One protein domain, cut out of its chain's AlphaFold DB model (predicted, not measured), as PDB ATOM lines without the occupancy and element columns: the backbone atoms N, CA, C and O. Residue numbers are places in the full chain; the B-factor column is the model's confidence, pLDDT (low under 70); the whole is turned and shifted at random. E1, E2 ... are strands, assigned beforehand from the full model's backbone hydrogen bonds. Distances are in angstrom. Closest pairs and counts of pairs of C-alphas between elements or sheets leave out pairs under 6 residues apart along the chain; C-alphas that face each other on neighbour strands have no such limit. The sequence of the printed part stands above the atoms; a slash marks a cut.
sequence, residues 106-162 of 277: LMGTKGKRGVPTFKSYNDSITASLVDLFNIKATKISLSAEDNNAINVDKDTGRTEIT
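This is residues 106 to 162 of the 277 residues of the protein "HNH_5 domain-containing protein" of Sphingobacterium sp. IITKGP-BTPF85 (UniProt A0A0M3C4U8). With little regular structure, this is a long hairpin, E1 and E2, joined to a small one, E3 and E4, whose turn, residues 153 to 158, sticks out. Unnamed residues 106 to 124 include a short pairing, 118 to 119 with 126 to 127 of E1, antiparallel. The 57 printed residues, all strand in class with under half in named strands, are loose: radius of gyration of the C-alphas 13.0 A, spans 37 by 28 by 17 A.

E1, residues 125 to 132, starts at C-alpha 125 (27.961, 25.222, 31.440), spans 19.4 A and bends by 65 degrees at residue 129. E2, 135 to 142, spans 21.9 A. E3 is 150 to 152; E4, 159 to 161, ends at C-alpha 161 (36.653, 23.947, 30.727).

E1 and E2 are antiparallel at 154 degrees, with N 130 and O 137 2.8 A apart. E3 and E4 are antiparallel at 168 degrees, with N 160 and O 151 2.8 A apart. E1 and E3 are only just apart, closest 8.4 A.

The printed part has no cut and no long link between strands. Residues 145 to 146 have pLDDT under 70.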
ATOM      1  N   LEU A 106      31.126  13.970  36.378       88.56
ATOM      2  CA  LEU A 106      32.249  13.362  35.635       88.56
ATOM      3  C   LEU A 106      32.656  11.985  36.181       88.56
ATOM      4  O   LEU A 106      33.190  11.132  35.465       88.56
ATOM      5  N   MET A 107      32.439  11.768  37.474       83.25
ATOM      6  CA  MET A 107      32.734  10.506  38.144       83.25
ATOM      7  C   MET A 107      31.584   9.501  38.051       83.25
ATOM      8  O   MET A 107      31.794   8.339  38.393       83.25
ATOM      9  N   GLY A 108      30.402   9.911  37.581       86.06
ATOM     10  CA  GLY A 108      29.223   9.049  37.531       86.06
ATOM     11  C   GLY A 108      28.725   8.632  38.918       86.06
ATOM     12  O   GLY A 108      28.114   7.572  39.058       86.06
ATOM     13  N   THR A 109      29.007   9.427  39.954       85.88
ATOM     14  CA  THR A 109      28.659   9.091  41.337       85.88
ATOM     15  C   THR A 109      27.146   9.150  41.515       85.88
ATOM     16  O   THR A 109      26.528  10.207  41.372       85.88
ATOM     17  N   LYS A 110      26.535   8.007  41.835       88.00
ATOM     18  CA  LYS A 110      25.090   7.915  42.065       88.00
ATOM     19  C   LYS A 110      24.742   8.493  43.434       88.00
ATOM     20  O   LYS A 110      25.204   7.985  44.446       88.00
ATOM     21  N   GLY A 111      23.909   9.525  43.463       86.38
ATOM     22  CA  GLY A 111      23.207   9.946  44.672       86.38
ATOM     23  C   GLY A 111      21.794   9.367  44.727       86.38
ATOM     24  O   GLY A 111      21.442   8.445  43.986       86.38
ATOM     25  N   LYS A 112      20.944   9.995  45.543       84.25
ATOM     26  CA  LYS A 112      19.548   9.596  45.778       84.25
ATOM     27  C   LYS A 112      18.703   9.389  44.517       84.25
ATOM     28  O   LYS A 112      17.860   8.502  44.469       84.25
ATOM     29  N   ARG A 113      18.900  10.240  43.503       88.19
ATOM     30  CA  ARG A 113      18.135  10.243  42.240       88.19
ATOM     31  C   ARG A 113      18.996   9.846  41.032       88.19
ATOM     32  O   ARG A 113      18.724  10.274  39.918       88.19
ATOM     33  N   GLY A 114      20.050   9.058  41.255       89.88
ATOM     34  CA  GLY A 114      21.024   8.699  40.221       89.88
ATOM     35  C   GLY A 114      22.192   9.684  40.138       89.88
ATOM     36  O   GLY A 114      22.527  10.347  41.121       89.88
ATOM     37  N   VAL A 115      22.859   9.733  38.982       91.69
ATOM     38  CA  VAL A 115      23.992  10.646  38.751       91.69
ATOM     39  C   VAL A 115      23.455  12.073  38.603       91.69
ATOM     40  O   VAL A 115      22.557  12.282  37.789       91.69
ATOM     41  N   PRO A 116      23.959  13.055  39.370       93.06
ATOM     42  CA  PRO A 116      23.457  14.419  39.292       93.06
ATOM     43  C   PRO A 116      23.847  15.081  37.967       93.06
ATOM     44  O   PRO A 116      24.984  14.945  37.508       93.06
ATOM     45  N   THR A 117      22.929  15.859  37.400       94.00
ATOM     46  CA  THR A 117      23.268  16.888  36.408       94.00
ATOM     47  C   THR A 117      23.976  18.035  37.122       94.00
ATOM     48  O   THR A 117      23.547  18.459  38.196       94.00
ATOM     49  N   PHE A 118      25.058  18.531  36.535       95.00
ATOM     50  CA  PHE A 118      25.753  19.723  36.994       95.00
ATOM     51  C   PHE A 118      25.298  20.935  36.185       95.00
ATOM     52  O   PHE A 118      25.190  20.865  34.960       95.00
ATOM     53  N   LYS A 119      25.080  22.043  36.885       94.88
ATOM     54  CA  LYS A 119      24.895  23.380  36.332       94.88
ATOM     55  C   LYS A 119      25.874  24.288  37.068       94.88
ATOM     56  O   LYS A 119      25.952  24.219  38.293       94.88
ATOM     57  N   SER A 120      26.662  25.070  36.343       94.69
ATOM     58  CA  SER A 120      27.552  26.059  36.959       94.69
ATOM     59  C   SER A 120      26.757  27.220  37.557       94.69
ATOM     60  O   SER A 120      25.709  27.571  37.017       94.69
ATOM     61  N   TYR A 121      27.305  27.880  38.578       94.31
ATOM     62  CA  TYR A 121      26.632  28.970  39.295       94.31
ATOM     63  C   TYR A 121      26.215  30.139  38.389       94.31
ATOM     64  O   TYR A 121      25.124  30.681  38.515       94.31
ATOM     65  N   ASN A 122      27.069  30.498  37.429       91.19
ATOM     66  CA  ASN A 122      26.811  31.558  36.451       91.19
ATOM     67  C   ASN A 122      26.097  31.063  35.182       91.19
ATOM     68  O   ASN A 122      26.101  31.772  34.184       91.19
ATOM     69  N   ASP A 123      25.560  29.838  35.193       91.69
ATOM     70  CA  ASP A 123      24.938  29.192  34.031       91.69
ATOM     71  C   ASP A 123      25.813  29.212  32.766       91.69
ATOM     72  O   ASP A 123      25.322  29.332  31.655       91.69
ATOM     73  N   SER A 124      27.134  29.125  32.925       93.00
ATOM     74  CA  SER A 124      28.068  29.038  31.803       93.00
ATOM     75  C   SER A 124      28.030  27.669  31.122       93.00
ATOM     76  O   SER A 124      28.070  27.581  29.891       93.00
ATOM     77  N   ILE A 125      27.952  26.602  31.920       94.88
ATOM     78  CA  ILE A 125      27.961  25.222  31.440       94.88
ATOM     79  C   ILE A 125      26.945  24.341  32.164       94.88
ATOM     80  O   ILE A 125      26.620  24.526  33.344       94.88
ATOM     81  N   THR A 126      26.553  23.277  31.469       95.38
ATOM     82  CA  THR A 126      25.865  22.122  32.045       95.38
ATOM     83  C   THR A 126      26.631  20.837  31.747       95.38
ATOM     84  O   THR A 126      27.274  20.711  30.704       95.38
ATOM     85  N   ALA A 127      26.568  19.866  32.659       95.31
ATOM     86  CA  ALA A 127      27.094  18.527  32.419       95.31
ATOM     87  C   ALA A 127      26.109  17.445  32.864       95.31
ATOM     88  O   ALA A 127      25.520  17.529  33.942       95.31
ATOM     89  N   SER A 128      25.959  16.396  32.061       95.44
ATOM     90  CA  SER A 128      25.085  15.258  32.361       95.44
ATOM     91  C   SER A 128      25.624  13.961  31.763       95.44
ATOM     92  O   SER A 128      26.442  13.959  30.843       95.44
ATOM     93  N   LEU A 129      25.182  12.832  32.316       93.06
ATOM     94  CA  LEU A 129      25.467  11.522  31.739       93.06
ATOM     95  C   LEU A 129      24.536  11.288  30.541       93.06
ATOM     96  O   LEU A 129      23.326  11.475  30.662       93.06
ATOM     97  N   VAL A 130      25.088  10.844  29.417       92.94
ATOM     98  CA  VAL A 130      24.354  10.504  28.191       92.94
ATOM     99  C   VAL A 130      24.780   9.130  27.680       92.94
ATOM    100  O   VAL A 130      25.857   8.637  28.021       92.94
ATOM    101  N   ASP A 131      23.934   8.515  26.860       90.81
ATOM    102  CA  ASP A 131      24.286   7.329  26.082       90.81
ATOM    103  C   ASP A 131      24.782   7.770  24.704       90.81
ATOM    104  O   ASP A 131      24.029   8.346  23.921       90.81
ATOM    105  N   LEU A 132      26.057   7.516  24.415       86.00
ATOM    106  CA  LEU A 132      26.674   7.780  23.121       86.00
ATOM    107  C   LEU A 132      27.136   6.442  22.539       86.00
ATOM    108  O   LEU A 132      28.058   5.829  23.067       86.00
ATOM    109  N   PHE A 133      26.467   5.956  21.490       87.81
ATOM    110  CA  PHE A 133      26.759   4.655  20.861       87.81
ATOM    111  C   PHE A 133      26.800   3.475  21.856       87.81
ATOM    112  O   PHE A 133      27.729   2.675  21.846       87.81
ATOM    113  N   ASN A 134      25.802   3.374  22.744       85.88
ATOM    114  CA  ASN A 134      25.731   2.378  23.831       85.88
ATOM    115  C   ASN A 134      26.859   2.469  24.880       85.88
ATOM    116  O   ASN A 134      27.015   1.566  25.703       85.88
ATOM    117  N   ILE A 135      27.619   3.566  24.897       84.19
ATOM    118  CA  ILE A 135      28.631   3.856  25.911       84.19
ATOM    119  C   ILE A 135      28.140   5.022  26.767       84.19
ATOM    120  O   ILE A 135      27.737   6.070  26.259       84.19
ATOM    121  N   LYS A 136      28.202   4.862  28.094       83.88
ATOM    122  CA  LYS A 136      27.942   5.966  29.022       83.88
ATOM    123  C   LYS A 136      29.053   7.006  28.898       83.88
ATOM    124  O   LYS A 136      30.203   6.733  29.239       83.88
ATOM    125  N   ALA A 137      28.688   8.205  28.461       88.88
ATOM    126  CA  ALA A 137      29.575   9.352  28.327       88.88
ATOM    127  C   ALA A 137      29.069  10.528  29.172       88.88
ATOM    128  O   ALA A 137      27.898  10.588  29.549       88.88
ATOM    129  N   THR A 138      29.946  11.483  29.474       91.00
ATOM    130  CA  THR A 138      29.540  12.760  30.074       91.00
ATOM    131  C   THR A 138      29.472  13.812  28.976       91.00
ATOM    132  O   THR A 138      30.493  14.145  28.381       91.00
ATOM    133  N   LYS A 139      28.274  14.336  28.713       93.38
ATOM    134  CA  LYS A 139      28.075  15.495  27.840       93.38
ATOM    135  C   LYS A 139      28.321  16.753  28.660       93.38
ATOM    136  O   LYS A 139      27.717  16.902  29.719       93.38
ATOM    137  N   ILE A 140      29.164  17.651  28.161       93.75
ATOM    138  CA  ILE A 140      29.365  18.994  28.714       93.75
ATOM    139  C   ILE A 140      28.971  19.984  27.621       93.75
ATOM    140  O   ILE A 140      29.410  19.836  26.484       93.75
ATOM    141  N   SER A 141      28.090  20.929  27.940       92.50
ATOM    142  CA  SER A 141      27.522  21.878  26.972       92.50
ATOM    143  C   SER A 141      27.645  23.301  27.492       92.50
ATOM    144  O   SER A 141      27.490  23.524  28.694       92.50
ATOM    145  N   LEU A 142      27.866  24.248  26.582       92.31
ATOM    146  CA  LEU A 142      27.644  25.666  26.850       92.31
ATOM    147  C   LEU A 142      26.140  25.920  26.994       92.31
ATOM    148  O   LEU A 142      25.344  25.319  26.270       92.31
ATOM    149  N   SER A 143      25.755  26.800  27.913       83.19
ATOM    150  CA  SER A 143      24.355  27.233  28.030       83.19
ATOM    151  C   SER A 143      23.989  28.355  27.042       83.19
ATOM    152  O   SER A 143      22.805  28.606  26.839       83.19
ATOM    153  N   ALA A 144      24.979  29.016  26.426       78.06
ATOM    154  CA  ALA A 144      24.810  30.073  25.424       78.06
ATOM    155  C   ALA A 144      25.946  30.026  24.381       78.06
ATOM    156  O   ALA A 144      27.054  29.600  24.714       78.06
ATOM    157  N   GLU A 145      25.674  30.460  23.146       66.81
ATOM    158  CA  GLU A 145      26.601  30.348  22.002       66.81
ATOM    159  C   GLU A 145      27.880  31.195  22.159       66.81
ATOM    160  O   GLU A 145      28.951  30.739  21.771       66.81
ATOM    161  N   ASP A 146      27.808  32.350  22.831       68.81
ATOM    162  CA  ASP A 146      28.930  33.303  22.960       68.81
ATOM    163  C   ASP A 146      29.765  33.145  24.246       68.81
ATOM    164  O   ASP A 146      30.459  34.066  24.689       68.81
ATOM    165  N   ASN A 147      29.692  31.988  24.904       78.19
ATOM    166  CA  ASN A 147      30.422  31.748  26.144       78.19
ATOM    167  C   ASN A 147      31.726  30.960  25.914       78.19
ATOM    168  O   ASN A 147      31.701  29.780  25.575       78.19
ATOM    169  N   ASN A 148      32.870  31.568  26.244       85.25
ATOM    170  CA  ASN A 148      34.212  30.971  26.144       85.25
ATOM    171  C   ASN A 148      34.543  29.949  27.258       85.25
ATOM    172  O   ASN A 148      35.708  29.723  27.583       85.25
ATOM    173  N   ALA A 149      33.535  29.336  27.882       90.81
ATOM    174  CA  ALA A 149      33.724  28.391  28.982       90.81
ATOM    175  C   ALA A 149      34.302  27.036  28.547       90.81
ATOM    176  O   ALA A 149      34.784  26.294  29.400       90.81
ATOM    177  N   ILE A 150      34.256  26.696  27.257       91.81
ATOM    178  CA  ILE A 150      34.882  25.492  26.699       91.81
ATOM    179  C   ILE A 150      35.817  25.933  25.576       91.81
ATOM    180  O   ILE A 150      35.358  26.419  24.546       91.81
ATOM    181  N   ASN A 151      37.118  25.736  25.767       90.62
ATOM    182  CA  ASN A 151      38.142  26.011  24.767       90.62
ATOM    183  C   ASN A 151      38.777  24.693  24.310       90.62
ATOM    184  O   ASN A 151      39.178  23.878  25.143       90.62
ATOM    185  N   VAL A 152      38.854  24.474  22.999       91.25
ATOM    186  CA  VAL A 152      39.463  23.282  22.398       91.25
ATOM    187  C   VAL A 152      40.634  23.726  21.536       91.25
ATOM    188  O   VAL A 152      40.445  24.272  20.449       91.25
ATOM    189  N   ASP A 153      41.839  23.450  22.014       92.06
ATOM    190  CA  ASP A 153      43.060  23.597  21.240       92.06
ATOM    191  C   ASP A 153      43.173  22.409  20.277       92.06
ATOM    192  O   ASP A 153      43.370  21.261  20.686       92.06
ATOM    193  N   LYS A 154      42.997  22.686  18.983       91.62
ATOM    194  CA  LYS A 154      43.024  21.666  17.927       91.62
ATOM    195  C   LYS A 154      44.434  21.160  17.629       91.62
ATOM    196  O   LYS A 154      44.555  20.031  17.162       91.62
ATOM    197  N   ASP A 155      45.461  21.956  17.913       92.12
ATOM    198  CA  ASP A 155      46.850  21.612  17.614       92.12
ATOM    199  C   ASP A 155      47.407  20.663  18.678       92.12
ATOM    200  O   ASP A 155      48.097  19.694  18.361       92.12
ATOM    201  N   THR A 156      47.058  20.892  19.949       93.06
ATOM    202  CA  THR A 156      47.484  20.027  21.064       93.06
ATOM    203  C   THR A 156      46.464  18.952  21.439       93.06
ATOM    204  O   THR A 156      46.794  18.015  22.169       93.06
ATOM    205  N   GLY A 157      45.217  19.075  20.976       90.62
ATOM    206  CA  GLY A 157      44.100  18.224  21.393       90.62
ATOM    207  C   GLY A 157      43.638  18.478  22.834       90.62
ATOM    208  O   GLY A 157      42.930  17.648  23.411       90.62
ATOM    209  N   ARG A 158      44.054  19.591  23.451       91.81
ATOM    210  CA  ARG A 158      43.705  19.940  24.832       91.81
ATOM    211  C   ARG A 158      42.354  20.650  24.887       91.81
ATOM    212  O   ARG A 158      42.158  21.683  24.256       91.81
ATOM    213  N   THR A 159      41.465  20.154  25.742       90.94
ATOM    214  CA  THR A 159      40.218  20.845  26.094       90.94
ATOM    215  C   THR A 159      40.329  21.461  27.482       90.94
ATOM    216  O   THR A 159      40.625  20.767  28.458       90.94
ATOM    217  N   GLU A 160      40.058  22.756  27.585       92.12
ATOM    218  CA  GLU A 160      39.948  23.493  28.838       92.12
ATOM    219  C   GLU A 160      38.492  23.881  29.090       92.12
ATOM    220  O   GLU A 160      37.789  24.334  28.189       92.12
ATOM    221  N   ILE A 161      38.029  23.665  30.322       92.12
ATOM    222  CA  ILE A 161      36.653  23.947  30.727       92.12
ATOM    223  C   ILE A 161      36.690  24.820  31.973       92.12
ATOM    224  O   ILE A 161      37.131  24.376  33.036       92.12
ATOM    225  N   THR A 162      36.186  26.042  31.848       92.88
ATOM    226  CA  THR A 162      36.186  27.061  32.897       92.88
ATOM    227  C   THR A 162      34.761  27.329  33.350       92.88
ATOM    228  O   THR A 162      33.880  27.602  32.542       92.88
TER     229      THR A 162